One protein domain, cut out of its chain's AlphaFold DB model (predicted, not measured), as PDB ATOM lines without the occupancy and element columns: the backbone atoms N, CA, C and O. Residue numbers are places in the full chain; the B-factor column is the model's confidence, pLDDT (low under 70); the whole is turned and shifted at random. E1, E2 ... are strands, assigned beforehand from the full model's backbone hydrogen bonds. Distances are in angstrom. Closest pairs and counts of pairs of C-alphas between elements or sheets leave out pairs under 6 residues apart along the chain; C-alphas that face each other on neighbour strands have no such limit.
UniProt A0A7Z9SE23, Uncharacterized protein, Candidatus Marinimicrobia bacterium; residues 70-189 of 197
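AT A GLANCE: This is residues 70 to 189 of the 197 residues of an uncharacterized protein of Candidatus Marinimicrobia bacterium (UniProt A0A7Z9SE23). A single strongly twisted sheet rolls into a loose, nearly closed barrel, drawn out at one end into an arm. The ring runs through E3, E4, E5, E7, E8, E9, E1 and E2, with an unpaired seam between E2 and E3; the arm is made by the far part of E5 with E6, and it gives the whole its length. The printed part has 120 residues with no named helix and nine named strands, E1 to E9 in order along the chain, a class of all strand; the sheet is branched, and its neighbour pairs are antiparallel. The whole is loose, with a radius of gyration of the C-alphas of 16.8 A, and spans 58 by 26 by 21 A.

IN THESE COORDINATES: The longest strand is E5, residues 126 to 140, 43.3 A from C-alpha 126 at (-20.159, 7.220, 41.145) to C-alpha 140 at (-1.202, -2.309, 3.376); it bends by 54 degrees at residue 129. E4 is residues 108 to 116, 25.6 A long, and E3 is residues 93 to 98, 16.6 A. E6 is residues 147 to 153, 19.8 A. E7 is residues 157 to 162, E8 residues 168 to 173, 17.0 A, and E9 residues 181 to 185, ending at C-alpha 185 at (-7.077, 14.291, 41.427). The short E1, residues 70 to 72, begins at C-alpha 70 at (-9.531, 18.904, 38.068), and E2 is residues 80 to 83.

HOW THE PARTS SIT: E5 has three neighbours in staggered pairing: E4 beside residues 129 to 137 on one side, E6 beside 134 to 140 and E7 beside 126 to 131 on the other side. N 132 and O 113 of E5 and E4 are 2.9 A apart, N 137 and O 150 of E5 and E6 2.9 A, and N 131 and O 157 of E5 and E7 2.7 A. E3 E4 E5 E6 form a meander, each strand the antiparallel neighbour of the one before; N 98 and O 110 of E3 and E4 are 2.8 A apart. E7 E8 E9 form a second meander, with N 160 to O 172 at 2.9 A and N 171 to O 181 at 2.8 A. E9 is antiparallel to E1, N 72 to O 184 at 2.9 A, and E1 and E2 are a hairpin, N 71 to O 81 at 2.8 A. E2, E3 and E6 are edge strands; the closest C-alphas of E2 and E3, those of Ile 81 and Phe 94, are 7.4 A apart. E6 and E8 are apart.

THE WHOLE: The two C-alphas farthest apart, those of Leu 123 and Thr 145, are 58.9 A apart, while those of Asn 70 and Asp 189, first and last printed, are 5.8 A apart. The printed part has no cut, and no link is long; E6 to E7 and E7 to E8 are tight. Mean pLDDT of the printed part is 90.7, and no printed residue is under 70.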
ATOM      1  N   ASN A  70     -10.185  19.464  39.237       95.00
ATOM      2  CA  ASN A  70      -9.531  18.904  38.068       95.00
ATOM      3  C   ASN A  70      -8.992  17.494  38.336       95.00
ATOM      4  O   ASN A  70      -8.203  17.276  39.260       95.00
ATOM      5  N   TRP A  71      -9.346  16.569  37.450       96.00
ATOM      6  CA  TRP A  71      -8.842  15.204  37.382       96.00
ATOM      7  C   TRP A  71      -8.026  15.027  36.111       96.00
ATOM      8  O   TRP A  71      -8.534  15.247  35.011       96.00
ATOM      9  N   GLY A  72      -6.761  14.652  36.266       95.00
ATOM     10  CA  GLY A  72      -5.856  14.378  35.156       95.00
ATOM     11  C   GLY A  72      -5.882  12.915  34.747       95.00
ATOM     12  O   GLY A  72      -6.151  12.043  35.571       95.00
ATOM     13  N   PHE A  73      -5.558  12.661  33.485       94.31
ATOM     14  CA  PHE A  73      -5.422  11.326  32.912       94.31
ATOM     15  C   PHE A  73      -3.928  11.008  32.762       94.31
ATOM     16  O   PHE A  73      -3.316  11.492  31.815       94.31
ATOM     17  N   PRO A  74      -3.296  10.241  33.669       89.88
ATOM     18  CA  PRO A  74      -1.837  10.073  33.673       89.88
ATOM     19  C   PRO A  74      -1.279   9.411  32.410       89.88
ATOM     20  O   PRO A  74      -0.124   9.630  32.059       89.88
ATOM     21  N   GLU A  75      -2.098   8.598  31.743       86.50
ATOM     22  CA  GLU A  75      -1.744   7.873  30.520       86.50
ATOM     23  C   GLU A  75      -1.993   8.691  29.243       86.50
ATOM     24  O   GLU A  75      -1.721   8.219  28.143       86.50
ATOM     25  N   HIS A  76      -2.504   9.919  29.376       82.25
ATOM     26  CA  HIS A  76      -2.846  10.787  28.256       82.25
ATOM     27  C   HIS A  76      -2.255  12.183  28.447       82.25
ATOM     28  O   HIS A  76      -2.501  12.852  29.450       82.25
ATOM     29  N   ASP A  77      -1.515  12.664  27.450       73.75
ATOM     30  CA  ASP A  77      -0.799  13.932  27.562       73.75
ATOM     31  C   ASP A  77      -1.740  15.116  27.840       73.75
ATOM     32  O   ASP A  77      -2.546  15.531  27.005       73.75
ATOM     33  N   SER A  78      -1.597  15.677  29.048       75.06
ATOM     34  CA  SER A  78      -2.230  16.917  29.532       75.06
ATOM     35  C   SER A  78      -3.757  16.970  29.439       75.06
ATOM     36  O   SER A  78      -4.341  18.054  29.463       75.06
ATOM     37  N   THR A  79      -4.422  15.818  29.351       88.00
ATOM     38  CA  THR A  79      -5.883  15.791  29.367       88.00
ATOM     39  C   THR A  79      -6.377  15.864  30.805       88.00
ATOM     40  O   THR A  79      -5.865  15.176  31.691       88.00
ATOM     41  N   THR A  80      -7.379  16.707  31.041       92.56
ATOM     42  CA  THR A  80      -8.040  16.855  32.338       92.56
ATOM     43  C   THR A  80      -9.542  17.005  32.153       92.56
ATOM     44  O   THR A  80      -9.985  17.667  31.214       92.56
ATOM     45  N   ILE A  81     -10.326  16.464  33.078       94.12
ATOM     46  CA  ILE A  81     -11.740  16.819  33.243       94.12
ATOM     47  C   ILE A  81     -11.909  17.624  34.528       94.12
ATOM     48  O   ILE A  81     -11.205  17.364  35.501       94.12
ATOM     49  N   CYS A  82     -12.862  18.558  34.555       94.69
ATOM     50  CA  CYS A  82     -13.272  19.182  35.811       94.69
ATOM     51  C   CYS A  82     -14.639  18.680  36.268       94.69
ATOM     52  O   CYS A  82     -15.611  18.741  35.512       94.69
ATOM     53  N   VAL A  83     -14.725  18.263  37.528       95.38
ATOM     54  CA  VAL A  83     -15.993  17.985  38.205       95.38
ATOM     55  C   VAL A  83     -16.507  19.266  38.858       95.38
ATOM     56  O   VAL A  83     -15.857  19.842  39.735       95.38
ATOM     57  N   GLN A  84     -17.700  19.710  38.457       91.81
ATOM     58  CA  GLN A  84     -18.281  20.959  38.944       91.81
ATOM     59  C   GLN A  84     -18.602  20.904  40.449       91.81
ATOM     60  O   GLN A  84     -19.284  19.985  40.896       91.81
ATOM     61  N   PRO A  85     -18.221  21.920  41.245       86.69
ATOM     62  CA  PRO A  85     -18.321  21.865  42.707       86.69
ATOM     63  C   PRO A  85     -19.736  22.013  43.283       86.69
ATOM     64  O   PRO A  85     -19.914  21.766  44.471       86.69
ATOM     65  N   VAL A  86     -20.719  22.455  42.489       86.25
ATOM     66  CA  VAL A  86     -22.094  22.714  42.969       86.25
ATOM     67  C   VAL A  86     -23.019  21.532  42.702       86.25
ATOM     68  O   VAL A  86     -23.821  21.170  43.555       86.25
ATOM     69  N   ILE A  87     -22.917  20.955  41.504       88.75
ATOM     70  CA  ILE A  87     -23.803  19.882  41.032       88.75
ATOM     71  C   ILE A  87     -23.075  18.545  40.867       88.75
ATOM     72  O   ILE A  87     -23.687  17.582  40.423       88.75
ATOM     73  N   TYR A  88     -21.775  18.501  41.176       92.12
ATOM     74  CA  TYR A  88     -20.925  17.308  41.090       92.12
ATOM     75  C   TYR A  88     -21.025  16.606  39.728       92.12
ATOM     76  O   TYR A  88     -21.111  15.386  39.632       92.12
ATOM     77  N   SER A  89     -21.036  17.405  38.657       92.69
ATOM     78  CA  SER A  89     -21.101  16.916  37.278       92.69
ATOM     79  C   SER A  89     -19.707  16.896  36.664       92.69
ATOM     80  O   SER A  89     -19.064  17.953  36.638       92.69
ATOM     81  N   PRO A  90     -19.258  15.769  36.091       93.25
ATOM     82  CA  PRO A  90     -18.205  15.779  35.085       93.25
ATOM     83  C   PRO A  90     -18.657  16.570  33.841       93.25
ATOM     84  O   PRO A  90     -19.850  16.884  33.704       93.25
ATOM     85  N   PRO A  91     -17.749  16.875  32.898       93.12
ATOM     86  CA  PRO A  91     -18.123  17.476  31.625       93.12
ATOM     87  C   PRO A  91     -19.138  16.603  30.875       93.12
ATOM     88  O   PRO A  91     -19.051  15.371  30.894       93.12
ATOM     89  N   SER A  92     -20.082  17.240  30.178       92.88
ATOM     90  CA  SER A  92     -21.098  16.532  29.385       92.88
ATOM     91  C   SER A  92     -20.478  15.687  28.277       92.88
ATOM     92  O   SER A  92     -21.006  14.633  27.938       92.88
ATOM     93  N   THR A  93     -19.351  16.136  27.723       93.69
ATOM     94  CA  THR A  93     -18.560  15.372  26.761       93.69
ATOM     95  C   THR A  93     -17.081  15.695  26.925       93.69
ATOM     96  O   THR A  93     -16.721  16.861  27.085       93.69
ATOM     97  N   PHE A  94     -16.227  14.679  26.850       93.25
ATOM     98  CA  PHE A  94     -14.774  14.826  26.774       93.25
ATOM     99  C   PHE A  94     -14.171  13.753  25.865       93.25
ATOM    100  O   PHE A  94     -14.804  12.739  25.566       93.25
ATOM    101  N   GLN A  95     -12.961  14.008  25.368       93.69
ATOM    102  CA  GLN A  95     -12.282  13.130  24.421       93.69
ATOM    103  C   GLN A  95     -10.923  12.705  24.957       93.69
ATOM    104  O   GLN A  95     -10.189  13.529  25.498       93.69
ATOM    105  N   LEU A  96     -10.596  11.430  24.766       92.94
ATOM    106  CA  LEU A  96      -9.275  10.872  25.023       92.94
ATOM    107  C   LEU A  96      -8.686  10.387  23.705       92.94
ATOM    108  O   LEU A  96      -9.311   9.606  22.981       92.94
ATOM    109  N   TYR A  97      -7.487  10.865  23.398       90.31
ATOM    110  CA  TYR A  97      -6.731  10.457  22.222       90.31
ATOM    111  C   TYR A  97      -5.820   9.285  22.594       90.31
ATOM    112  O   TYR A  97      -5.167   9.305  23.638       90.31
ATOM    113  N   ILE A  98      -5.824   8.254  21.753       88.50
ATOM    114  CA  ILE A  98      -5.074   7.008  21.915       88.50
ATOM    115  C   ILE A  98      -4.083   6.914  20.760       88.50
ATOM    116  O   ILE A  98      -4.506   6.889  19.603       88.50
ATOM    117  N   GLY A  99      -2.792   6.800  21.070       83.31
ATOM    118  CA  GLY A  99      -1.722   6.725  20.072       83.31
ATOM    119  C   GLY A  99      -1.373   8.080  19.444       83.31
ATOM    120  O   GLY A  99      -2.201   8.986  19.381       83.31
ATOM    121  N   ASP A 100      -0.134   8.202  18.960       79.69
ATOM    122  CA  ASP A 100       0.423   9.487  18.516       79.69
ATOM    123  C   ASP A 100       0.371   9.672  16.995       79.69
ATOM    124  O   ASP A 100      -0.238  10.608  16.480       79.69
ATOM    125  N   THR A 101       1.048   8.795  16.248       85.38
ATOM    126  CA  THR A 101       1.193   8.929  14.792       85.38
ATOM    127  C   THR A 101       1.121   7.580  14.092       85.38
ATOM    128  O   THR A 101       1.528   6.559  14.637       85.38
ATOM    129  N   LEU A 102       0.607   7.594  12.862       86.25
ATOM    130  CA  LEU A 102       0.567   6.442  11.965       86.25
ATOM    131  C   LEU A 102       1.860   6.408  11.140       86.25
ATOM    132  O   LEU A 102       1.938   7.018  10.073       86.25
ATOM    133  N   SER A 103       2.893   5.758  11.670       85.62
ATOM    134  CA  SER A 103       4.258   5.771  11.126       85.62
ATOM    135  C   SER A 103       4.692   4.433  10.519       85.62
ATOM    136  O   SER A 103       5.525   4.399   9.610       85.62
ATOM    137  N   ALA A 104       4.107   3.338  10.996       83.50
ATOM    138  CA  ALA A 104       4.383   1.973  10.599       83.50
ATOM    139  C   ALA A 104       3.084   1.189  10.372       83.50
ATOM    140  O   ALA A 104       2.003   1.550  10.838       83.50
ATOM    141  N   MET A 105       3.197   0.102   9.611       83.06
ATOM    142  CA  MET A 105       2.082  -0.803   9.346       83.06
ATOM    143  C   MET A 105       1.478  -1.313  10.662       83.06
ATOM    144  O   MET A 105       2.211  -1.767  11.540       83.06
ATOM    145  N   ASN A 106       0.151  -1.294  10.743       82.75
ATOM    146  CA  ASN A 106      -0.685  -1.616  11.902       82.75
ATOM    147  C   ASN A 106      -0.616  -0.615  13.064       82.75
ATOM    148  O   ASN A 106      -1.230  -0.869  14.106       82.75
ATOM    149  N   ASP A 107       0.055   0.528  12.899       88.44
ATOM    150  CA  ASP A 107      -0.103   1.627  13.847       88.44
ATOM    151  C   ASP A 107      -1.584   2.008  13.921       88.44
ATOM    152  O   ASP A 107      -2.294   2.025  12.910       88.44
ATOM    153  N   THR A 108      -2.050   2.288  15.135       90.38
ATOM    154  CA  THR A 108      -3.444   2.624  15.418       90.38
ATOM    155  C   THR A 108      -3.495   3.936  16.181       90.38
ATOM    156  O   THR A 108      -2.849   4.074  17.216       90.38
ATOM    157  N   VAL A 109      -4.290   4.881  15.685       92.56
ATOM    158  CA  VAL A 109      -4.615   6.123  16.394       92.56
ATOM    159  C   VAL A 109      -6.125   6.199  16.550       92.56
ATOM    160  O   VAL A 109      -6.865   6.033  15.579       92.56
ATOM    161  N   GLY A 110      -6.594   6.431  17.769       92.56
ATOM    162  CA  GLY A 110      -8.008   6.410  18.112       92.56
ATOM    163  C   GLY A 110      -8.443   7.583  18.972       92.56
ATOM    164  O   GLY A 110      -7.638   8.267  19.595       92.56
ATOM    165  N   VAL A 111      -9.751   7.813  18.999       93.50
ATOM    166  CA  VAL A 111     -10.395   8.811  19.847       93.50
ATOM    167  C   VAL A 111     -11.564   8.150  20.557       93.50
ATOM    168  O   VAL A 111     -12.506   7.677  19.914       93.50
ATOM    169  N   MET A 112     -11.511   8.135  21.885       94.38
ATOM    170  CA  MET A 112     -12.656   7.811  22.727       94.38
ATOM    171  C   MET A 112     -13.405   9.106  23.023       94.38
ATOM    172  O   MET A 112     -12.843  10.023  23.612       94.38
ATOM    173  N   THR A 113     -14.665   9.199  22.609       95.31
ATOM    174  CA  THR A 113     -15.557  10.300  22.992       95.31
ATOM    175  C   THR A 113     -16.485   9.801  24.087       95.31
ATOM    176  O   THR A 113     -17.314   8.931  23.826       95.31
ATOM    177  N   LEU A 114     -16.325  10.330  25.299       95.12
ATOM    178  CA  LEU A 114     -17.109   9.972  26.475       95.12
ATOM    179  C   LEU A 114     -18.150  11.055  26.736       95.12
ATOM    180  O   LEU A 114     -17.811  12.233  26.835       95.12
ATOM    181  N   SER A 115     -19.407  10.646  26.852       94.75
ATOM    182  CA  SER A 115     -20.551  11.509  27.122       94.75
ATOM    183  C   SER A 115     -21.187  11.114  28.446       94.75
ATOM    184  O   SER A 115     -21.721  10.009  28.564       94.75
ATOM    185  N   SER A 116     -21.149  12.020  29.420       89.12
ATOM    186  CA  SER A 116     -21.736  11.804  30.744       89.12
ATOM    187  C   SER A 116     -23.260  11.918  30.674       89.12
ATOM    188  O   SER A 116     -23.784  12.885  30.120       89.12
ATOM    189  N   GLU A 117     -23.976  10.953  31.248       85.50
ATOM    190  CA  GLU A 117     -25.449  10.958  31.290       85.50
ATOM    191  C   GLU A 117     -26.012  11.393  32.645       85.50
ATOM    192  O   GLU A 117     -27.170  11.809  32.731       85.50
ATOM    193  N   SER A 118     -25.212  11.283  33.701       79.12
ATOM    194  CA  SER A 118     -25.630  11.515  35.078       79.12
ATOM    195  C   SER A 118     -24.636  12.385  35.843       79.12
ATOM    196  O   SER A 118     -23.464  12.521  35.486       79.12
ATOM    197  N   TYR A 119     -25.147  12.983  36.915       89.25
ATOM    198  CA  TYR A 119     -24.334  13.556  37.979       89.25
ATOM    199  C   TYR A 119     -23.698  12.432  38.796       89.25
ATOM    200  O   TYR A 119     -24.222  11.318  38.821       89.25
ATOM    201  N   LEU A 120     -22.604  12.737  39.493       92.75
ATOM    202  CA  LEU A 120     -22.076  11.816  40.492       92.75
ATOM    203  C   LEU A 120     -23.085  11.690  41.637       92.75
ATOM    204  O   LEU A 120     -23.599  12.700  42.132       92.75
ATOM    205  N   ASP A 121     -23.356  10.460  42.063       89.88
ATOM    206  CA  ASP A 121     -24.106  10.203  43.288       89.88
ATOM    207  C   ASP A 121     -23.368  10.850  44.472       89.88
ATOM    208  O   ASP A 121     -22.169  10.651  44.634       89.88
ATOM    209  N   SER A 122     -24.039  11.664  45.290       85.38
ATOM    210  CA  SER A 122     -23.365  12.398  46.373       85.38
ATOM    211  C   SER A 122     -23.097  11.566  47.632       85.38
ATOM    212  O   SER A 122     -22.609  12.113  48.620       85.38
ATOM    213  N   LEU A 123     -23.482  10.290  47.639       84.75
ATOM    214  CA  LEU A 123     -23.145   9.319  48.678       84.75
ATOM    215  C   LEU A 123     -21.939   8.481  48.256       84.75
ATOM    216  O   LEU A 123     -21.026   8.300  49.057       84.75
ATOM    217  N   ASP A 124     -21.929   8.028  47.000       90.44
ATOM    218  CA  ASP A 124     -20.932   7.069  46.511       90.44
ATOM    219  C   ASP A 124     -19.887   7.689  45.566       90.44
ATOM    220  O   ASP A 124     -18.860   7.077  45.298       90.44
ATOM    221  N   TRP A 125     -20.120   8.898  45.051       94.12
ATOM    222  CA  TRP A 125     -19.290   9.587  44.048       94.12
ATOM    223  C   TRP A 125     -19.093   8.802  42.743       94.12
ATOM    224  O   TRP A 125     -18.071   8.937  42.064       94.12
ATOM    225  N   ILE A 126     -20.113   8.024  42.370       94.81
ATOM    226  CA  ILE A 126     -20.159   7.220  41.145       94.81
ATOM    227  C   ILE A 126     -21.099   7.874  40.128       94.81
ATOM    228  O   ILE A 126     -22.190   8.329  40.472       94.81
ATOM    229  N   GLY A 127     -20.688   7.893  38.862       94.88
ATOM    230  CA  GLY A 127     -21.498   8.323  37.724       94.88
ATOM    231  C   GLY A 127     -21.383   7.368  36.538       94.88
ATOM    232  O   GLY A 127     -20.716   6.328  36.600       94.88
ATOM    233  N   ASN A 128     -22.028   7.724  35.429       95.50
ATOM    234  CA  ASN A 128     -22.074   6.878  34.241       95.50
ATOM    235  C   ASN A 128     -22.264   7.663  32.936       95.50
ATOM    236  O   ASN A 128     -22.667   8.830  32.927       95.50
ATOM    237  N   GLY A 129     -22.029   6.983  31.817       96.00
ATOM    238  CA  GLY A 129     -22.259   7.542  30.494       96.00
ATOM    239  C   GLY A 129     -21.985   6.568  29.352       96.00
ATOM    240  O   GLY A 129     -21.817   5.365  29.560       96.00
ATOM    241  N   TRP A 130     -21.913   7.109  28.137       96.50
ATOM    242  CA  TRP A 130     -21.576   6.357  26.927       96.50
ATOM    243  C   TRP A 130     -20.234   6.782  26.358       96.50
ATOM    244  O   TRP A 130     -19.918   7.965  26.288       96.50
ATOM    245  N   MET A 131     -19.478   5.811  25.872       96.12
ATOM    246  CA  MET A 131     -18.244   5.994  25.135       96.12
ATOM    247  C   MET A 131     -18.434   5.518  23.695       96.12
ATOM    248  O   MET A 131     -18.977   4.444  23.444       96.12
ATOM    249  N   ILE A 132     -17.977   6.321  22.737       95.56
ATOM    250  CA  ILE A 132     -17.853   5.934  21.329       95.56
ATOM    251  C   ILE A 132     -16.370   5.948  20.975       95.56
ATOM    252  O   ILE A 132     -15.706   6.973  21.148       95.56
ATOM    253  N   TYR A 133     -15.864   4.825  20.460       95.06
ATOM    254  CA  TYR A 133     -14.477   4.690  20.030       95.06
ATOM    255  C   TYR A 133     -14.382   4.632  18.510       95.06
ATOM    256  O   TYR A 133     -14.905   3.709  17.880       95.06
ATOM    257  N   ASN A 134     -13.674   5.602  17.937       94.56
ATOM    258  CA  ASN A 134     -13.346   5.631  16.517       94.56
ATOM    259  C   ASN A 134     -11.829   5.582  16.375       94.56
ATOM    260  O   ASN A 134     -11.131   6.340  17.049       94.56
ATOM    261  N   TYR A 135     -11.308   4.719  15.508       94.06
ATOM    262  CA  TYR A 135      -9.867   4.606  15.292       94.06
ATOM    263  C   TYR A 135      -9.516   4.435  13.827       94.06
ATOM    264  O   TYR A 135     -10.320   4.001  13.006       94.06
ATOM    265  N   THR A 136      -8.291   4.825  13.509       93.31
ATOM    266  CA  THR A 136      -7.684   4.683  12.193       93.31
ATOM    267  C   THR A 136      -6.477   3.771  12.317       93.31
ATOM    268  O   THR A 136      -5.689   3.931  13.249       93.31
ATOM    269  N   VAL A 137      -6.336   2.839  11.381       92.12
ATOM    270  CA  VAL A 137      -5.188   1.932  11.282       92.12
ATOM    271  C   VAL A 137      -4.447   2.213   9.981       92.12
ATOM    272  O   VAL A 137      -5.078   2.504   8.962       92.12
ATOM    273  N   LEU A 138      -3.116   2.150  10.013       91.12
ATOM    274  CA  LEU A 138      -2.297   2.175   8.805       91.12
ATOM    275  C   LEU A 138      -2.140   0.753   8.253       91.12
ATOM    276  O   LEU A 138      -1.449  -0.071   8.845       91.12
ATOM    277  N   GLU A 139      -2.760   0.458   7.119       88.81
ATOM    278  CA  GLU A 139      -2.821  -0.884   6.532       88.81
ATOM    279  C   GLU A 139      -2.125  -0.936   5.171       88.81
ATOM    280  O   GLU A 139      -1.866   0.089   4.540       88.81
ATOM    281  N   PHE A 140      -1.775  -2.137   4.709       82.88
ATOM    282  CA  PHE A 140      -1.202  -2.309   3.376       82.88
ATOM    283  C   PHE A 140      -2.291  -2.128   2.316       82.88
ATOM    284  O   PHE A 140      -3.351  -2.743   2.397       82.88
ATOM    285  N   ASN A 141      -2.024  -1.305   1.306       80.88
ATOM    286  CA  ASN A 141      -2.963  -1.112   0.215       80.88
ATOM    287  C   ASN A 141      -2.838  -2.282  -0.774       80.88
ATOM    288  O   ASN A 141      -1.819  -2.412  -1.445       80.88
ATOM    289  N   GLU A 142      -3.862  -3.134  -0.882       77.81
ATOM    290  CA  GLU A 142      -3.825  -4.319  -1.759       77.81
ATOM    291  C   GLU A 142      -3.669  -3.975  -3.256       77.81
ATOM    292  O   GLU A 142      -3.151  -4.787  -4.025       77.81
ATOM    293  N   ASP A 143      -4.044  -2.757  -3.660       80.38
ATOM    294  CA  ASP A 143      -4.021  -2.276  -5.046       80.38
ATOM    295  C   ASP A 143      -2.757  -1.459  -5.396       80.38
ATOM    296  O   ASP A 143      -2.585  -1.019  -6.539       80.38
ATOM    297  N   SER A 144      -1.847  -1.231  -4.442       72.62
ATOM    298  CA  SER A 144      -0.617  -0.459  -4.663       72.62
ATOM    299  C   SER A 144       0.558  -0.952  -3.805       72.62
ATOM    300  O   SER A 144       0.464  -1.920  -3.068       72.62
ATOM    301  N   THR A 145       1.731  -0.325  -3.934       71.06
ATOM    302  CA  THR A 145       2.928  -0.672  -3.132       71.06
ATOM    303  C   THR A 145       3.053   0.165  -1.853       71.06
ATOM    304  O   THR A 145       4.119   0.198  -1.240       71.06
ATOM    305  N   GLY A 146       1.987   0.879  -1.476       80.19
ATOM    306  CA  GLY A 146       1.963   1.818  -0.356       80.19
ATOM    307  C   GLY A 146       1.064   1.380   0.799       80.19
ATOM    308  O   GLY A 146       0.440   0.322   0.772       80.19
ATOM    309  N   PHE A 147       0.997   2.237   1.814       82.62
ATOM    310  CA  PHE A 147       0.059   2.101   2.923       82.62
ATOM    311  C   PHE A 147      -1.183   2.966   2.689       82.62
ATOM    312  O   PHE A 147      -1.090   4.021   2.059       82.62
ATOM    313  N   ASP A 148      -2.319   2.531   3.221       85.81
ATOM    314  CA  ASP A 148      -3.565   3.288   3.276       85.81
ATOM    315  C   ASP A 148      -4.040   3.425   4.728       85.81
ATOM    316  O   ASP A 148      -3.682   2.632   5.596       85.81
ATOM    317  N   THR A 149      -4.840   4.448   5.003       87.44
ATOM    318  CA  THR A 149      -5.424   4.684   6.325       87.44
ATOM    319  C   THR A 149      -6.886   4.268   6.329       87.44
ATOM    320  O   THR A 149      -7.715   4.910   5.678       87.44
ATOM    321  N   VAL A 150      -7.222   3.240   7.104       89.44
ATOM    322  CA  VAL A 150      -8.584   2.702   7.194       89.44
ATOM    323  C   VAL A 150      -9.222   3.125   8.510       89.44
ATOM    324  O   VAL A 150      -8.609   3.011   9.570       89.44
ATOM    325  N   LYS A 151     -10.458   3.630   8.448       91.56
ATOM    326  CA  LYS A 151     -11.224   4.076   9.619       91.56
ATOM    327  C   LYS A 151     -12.222   3.020  10.065       91.56
ATOM    328  O   LYS A 151     -12.919   2.428   9.243       91.56
ATOM    329  N   TYR A 152     -12.333   2.866  11.376       91.25
ATOM    330  CA  TYR A 152     -13.244   1.946  12.031       91.25
ATOM    331  C   TYR A 152     -14.033   2.666  13.117       91.25
ATOM    332  O   TYR A 152     -13.454   3.306  13.997       91.25
ATOM    333  N   ASP A 153     -15.346   2.458  13.098       91.06
ATOM    334  CA  ASP A 153     -16.264   2.963  14.113       91.06
ATOM    335  C   ASP A 153     -16.764   1.785  14.957       91.06
ATOM    336  O   ASP A 153     -17.254   0.775  14.430       91.06
ATOM    337  N   LYS A 154     -16.615   1.874  16.281       91.12
ATOM    338  CA  LYS A 154     -17.158   0.871  17.206       91.12
ATOM    339  C   LYS A 154     -18.551   1.276  17.670       91.12
ATOM    340  O   LYS A 154     -18.924   2.446  17.686       91.12
ATOM    341  N   LEU A 155     -19.327   0.270  18.065       90.94
ATOM    342  CA  LEU A 155     -20.615   0.500  18.712       90.94
ATOM    343  C   LEU A 155     -20.414   1.248  20.042       90.94
ATOM    344  O   LEU A 155     -19.384   1.026  20.689       90.94
ATOM    345  N   PRO A 156     -21.388   2.077  20.462       94.44
ATOM    346  CA  PRO A 156     -21.360   2.714  21.770       94.44
ATOM    347  C   PRO A 156     -21.209   1.696  22.901       94.44
ATOM    348  O   PRO A 156     -21.836   0.634  22.892       94.44
ATOM    349  N   GLU A 157     -20.398   2.054  23.884       95.00
ATOM    350  CA  GLU A 157     -20.085   1.267  25.068       95.00
ATOM    351  C   GLU A 157     -20.504   2.045  26.310       95.00
ATOM    352  O   GLU A 157     -20.293   3.253  26.385       95.00
ATOM    353  N   TYR A 158     -21.087   1.376  27.297       96.62
ATOM    354  CA  TYR A 158     -21.457   2.040  28.541       96.62
ATOM    355  C   TYR A 158     -20.284   2.024  29.519       96.62
ATOM    356  O   TYR A 158     -19.621   0.994  29.681       96.62
ATOM    357  N   TYR A 159     -20.054   3.147  30.196       96.44
ATOM    358  CA  TYR A 159     -19.006   3.275  31.201       96.44
ATOM    359  C   TYR A 159     -19.555   3.732  32.551       96.44
ATOM    360  O   TYR A 159     -20.576   4.420  32.632       96.44
ATOM    361  N   SER A 160     -18.832   3.381  33.610       96.19
ATOM    362  CA  SER A 160     -18.991   3.950  34.946       96.19
ATOM    363  C   SER A 160     -17.733   4.724  35.316       96.19
ATOM    364  O   SER A 160     -16.630   4.270  35.017       96.19
ATOM    365  N   ILE A 161     -17.910   5.898  35.921       96.56
ATOM    366  CA  ILE A 161     -16.836   6.706  36.499       96.56
ATOM    367  C   ILE A 161     -16.952   6.651  38.023       96.56
ATOM    368  O   ILE A 161     -18.007   6.966  38.567       96.56
ATOM    369  N   ASP A 162     -15.880   6.249  38.695       96.62
ATOM    370  CA  ASP A 162     -15.786   6.158  40.152       96.62
ATOM    371  C   ASP A 162     -14.699   7.117  40.635       96.62
ATOM    372  O   ASP A 162     -13.529   6.967  40.268       96.62
ATOM    373  N   LEU A 163     -15.110   8.114  41.420       96.44
ATOM    374  CA  LEU A 163     -14.244   9.125  42.025       96.44
ATOM    375  C   LEU A 163     -14.352   9.101  43.557       96.44
ATOM    376  O   LEU A 163     -14.172  10.136  44.194       96.44
ATOM    377  N   SER A 164     -14.712   7.957  44.145       93.81
ATOM    378  CA  SER A 164     -14.890   7.791  45.593       93.81
ATOM    379  C   SER A 164     -13.584   7.895  46.384       93.81
ATOM    380  O   SER A 164     -13.594   8.406  47.504       93.81
ATOM    381  N   ASP A 165     -12.459   7.475  45.800       93.31
ATOM    382  CA  ASP A 165     -11.124   7.678  46.369       93.31
ATOM    383  C   ASP A 165     -10.653   9.117  46.083       93.31
ATOM    384  O   ASP A 165     -10.754   9.601  44.956       93.31
ATOM    385  N   PRO A 166     -10.127   9.841  47.083       90.69
ATOM    386  CA  PRO A 166      -9.803  11.250  46.921       90.69
ATOM    387  C   PRO A 166      -8.490  11.532  46.175       90.69
ATOM    388  O   PRO A 166      -8.183  12.691  45.890       90.69
ATOM    389  N   HIS A 167      -7.706  10.501  45.866       90.94
ATOM    390  CA  HIS A 167      -6.461  10.591  45.102       90.94
ATOM    391  C   HIS A 167      -6.570   9.915  43.735       90.94
ATOM    392  O   HIS A 167      -5.904  10.350  42.791       90.94
ATOM    393  N   ALA A 168      -7.386   8.865  43.625       95.38
ATOM    394  CA  ALA A 168      -7.498   8.035  42.434       95.38
ATOM    395  C   ALA A 168      -8.943   7.932  41.938       95.38
ATOM    396  O   ALA A 168      -9.889   7.855  42.708       95.38
ATOM    397  N   GLY A 169      -9.102   7.905  40.621       96.94
ATOM    398  CA  GLY A 169     -10.387   7.720  39.966       96.94
ATOM    399  C   GLY A 169     -10.274   6.678  38.871       96.94
ATOM    400  O   GLY A 169      -9.183   6.418  38.351       96.94
ATOM    401  N   THR A 170     -11.397   6.071  38.507       97.25
ATOM    402  CA  THR A 170     -11.431   5.092  37.418       97.25
ATOM    403  C   THR A 170     -12.614   5.304  36.493       97.25
ATOM    404  O   THR A 170     -13.692   5.707  36.921       97.25
ATOM    405  N   ILE A 171     -12.413   5.006  35.210       96.62
ATOM    406  CA  ILE A 171     -13.486   4.792  34.244       96.62
ATOM    407  C   ILE A 171     -13.399   3.347  33.772       96.62
ATOM    408  O   ILE A 171     -12.402   2.934  33.180       96.62
ATOM    409  N   SER A 172     -14.455   2.585  34.038       96.75
ATOM    410  CA  SER A 172     -14.565   1.174  33.674       96.75
ATOM    411  C   SER A 172     -15.686   0.955  32.664       96.75
ATOM    412  O   SER A 172     -16.685   1.674  32.652       96.75
ATOM    413  N   PHE A 173     -15.522  -0.050  31.805       96.69
ATOM    414  CA  PHE A 173     -16.436  -0.344  30.703       96.69
ATOM    415  C   PHE A 173     -17.174  -1.658  30.944       96.69
ATOM    416  O   PHE A 173     -16.548  -2.677  31.244       96.69
ATOM    417  N   ILE A 174     -18.499  -1.657  30.774       94.06
ATOM    418  CA  ILE A 174     -19.345  -2.809  31.124       94.06
ATOM    419  C   ILE A 174     -18.984  -4.061  30.321       94.06
ATOM    420  O   ILE A 174     -19.019  -5.169  30.859       94.06
ATOM    421  N   SER A 175     -18.638  -3.925  29.040       92.88
ATOM    422  CA  SER A 175     -18.318  -5.083  28.202       92.88
ATOM    423  C   SER A 175     -16.985  -5.752  28.539       92.88
ATOM    424  O   SER A 175     -16.738  -6.855  28.047       92.88
ATOM    425  N   GLY A 176     -16.115  -5.095  29.321       89.94
ATOM    426  CA  GLY A 176     -14.758  -5.566  29.620       89.94
ATOM    427  C   GLY A 176     -13.828  -5.621  28.401       89.94
ATOM    428  O   GLY A 176     -12.806  -6.298  28.442       89.94
ATOM    429  N   ARG A 177     -14.194  -4.965  27.290       89.69
ATOM    430  CA  ARG A 177     -13.410  -4.958  26.037       89.69
ATOM    431  C   ARG A 177     -12.315  -3.900  25.987       89.69
ATOM    432  O   ARG A 177     -11.469  -3.967  25.100       89.69
ATOM    433  N   TYR A 178     -12.388  -2.922  26.874       91.75
ATOM    434  CA  TYR A 178     -11.467  -1.800  26.959       91.75
ATOM    435  C   TYR A 178     -10.833  -1.805  28.343       91.75
ATOM    436  O   TYR A 178     -11.495  -2.160  29.324       91.75
ATOM    437  N   ASP A 179      -9.567  -1.408  28.403       92.94
ATOM    438  CA  ASP A 179      -8.855  -1.270  29.664       92.94
ATOM    439  C   ASP A 179      -9.487  -0.173  30.524       92.94
ATOM    440  O   ASP A 179     -10.123   0.761  30.028       92.94
ATOM    441  N   THR A 180      -9.345  -0.312  31.840       95.38
ATOM    442  CA  THR A 180      -9.810   0.716  32.776       95.38
ATOM    443  C   THR A 180      -8.941   1.953  32.619       95.38
ATOM    444  O   THR A 180      -7.720   1.855  32.664       95.38
ATOM    445  N   ILE A 181      -9.568   3.116  32.462       95.38
ATOM    446  CA  ILE A 181      -8.845   4.385  32.406       95.38
ATOM    447  C   ILE A 181      -8.669   4.893  33.830       95.38
ATOM    448  O   ILE A 181      -9.635   4.974  34.593       95.38
ATOM    449  N   HIS A 182      -7.444   5.271  34.175       95.94
ATOM    450  CA  HIS A 182      -7.108   5.818  35.481       95.94
ATOM    451  C   HIS A 182      -7.095   7.347  35.468       95.94
ATOM    452  O   HIS A 182      -6.642   7.979  34.512       95.94
ATOM    453  N   LEU A 183      -7.578   7.939  36.559       96.38
ATOM    454  CA  LEU A 183      -7.574   9.373  36.799       96.38
ATOM    455  C   LEU A 183      -6.872   9.679  38.120       96.38
ATOM    456  O   LEU A 183      -6.891   8.872  39.049       96.38
ATOM    457  N   VAL A 184      -6.287  10.869  38.214       96.00
ATOM    458  CA  VAL A 184      -5.656  11.376  39.438       96.00
ATOM    459  C   VAL A 184      -6.190  12.766  39.745       96.00
ATOM    460  O   VAL A 184      -6.203  13.641  38.875       96.00
ATOM    461  N   HIS A 185      -6.614  12.982  40.988       94.31
ATOM    462  CA  HIS A 185      -7.077  14.291  41.427       94.31
ATOM    463  C   HIS A 185      -5.891  15.262  41.522       94.31
ATOM    464  O   HIS A 185      -4.897  14.997  42.198       94.31
ATOM    465  N   THR A 186      -5.983  16.415  40.860       92.31
ATOM    466  CA  THR A 186      -4.861  17.372  40.765       92.31
ATOM    467  C   THR A 186      -4.750  18.322  41.957       92.31
ATOM    468  O   THR A 186      -3.786  19.077  42.049       92.31
ATOM    469  N   LEU A 187      -5.729  18.289  42.869       90.69
ATOM    470  CA  LEU A 187      -5.879  19.220  44.001       90.69
ATOM    471  C   LEU A 187      -6.051  20.685  43.577       90.69
ATOM    472  O   LEU A 187      -5.874  21.594  44.391       90.69
ATOM    473  N   ASN A 188      -6.465  20.895  42.327       91.81
ATOM    474  CA  ASN A 188      -6.801  22.197  41.779       91.81
ATOM    475  C   ASN A 188      -8.303  22.282  41.492       91.81
ATOM    476  O   ASN A 188      -8.934  21.287  41.118       91.81
ATOM    477  N   ASP A 189      -8.862  23.478  41.625       90.56
ATOM    478  CA  ASP A 189     -10.202  23.792  41.152       90.56
ATOM    479  C   ASP A 189     -10.279  23.788  39.614       90.56
ATOM    480  O   ASP A 189      -9.288  23.533  38.924       90.56
TER     481      ASP A 189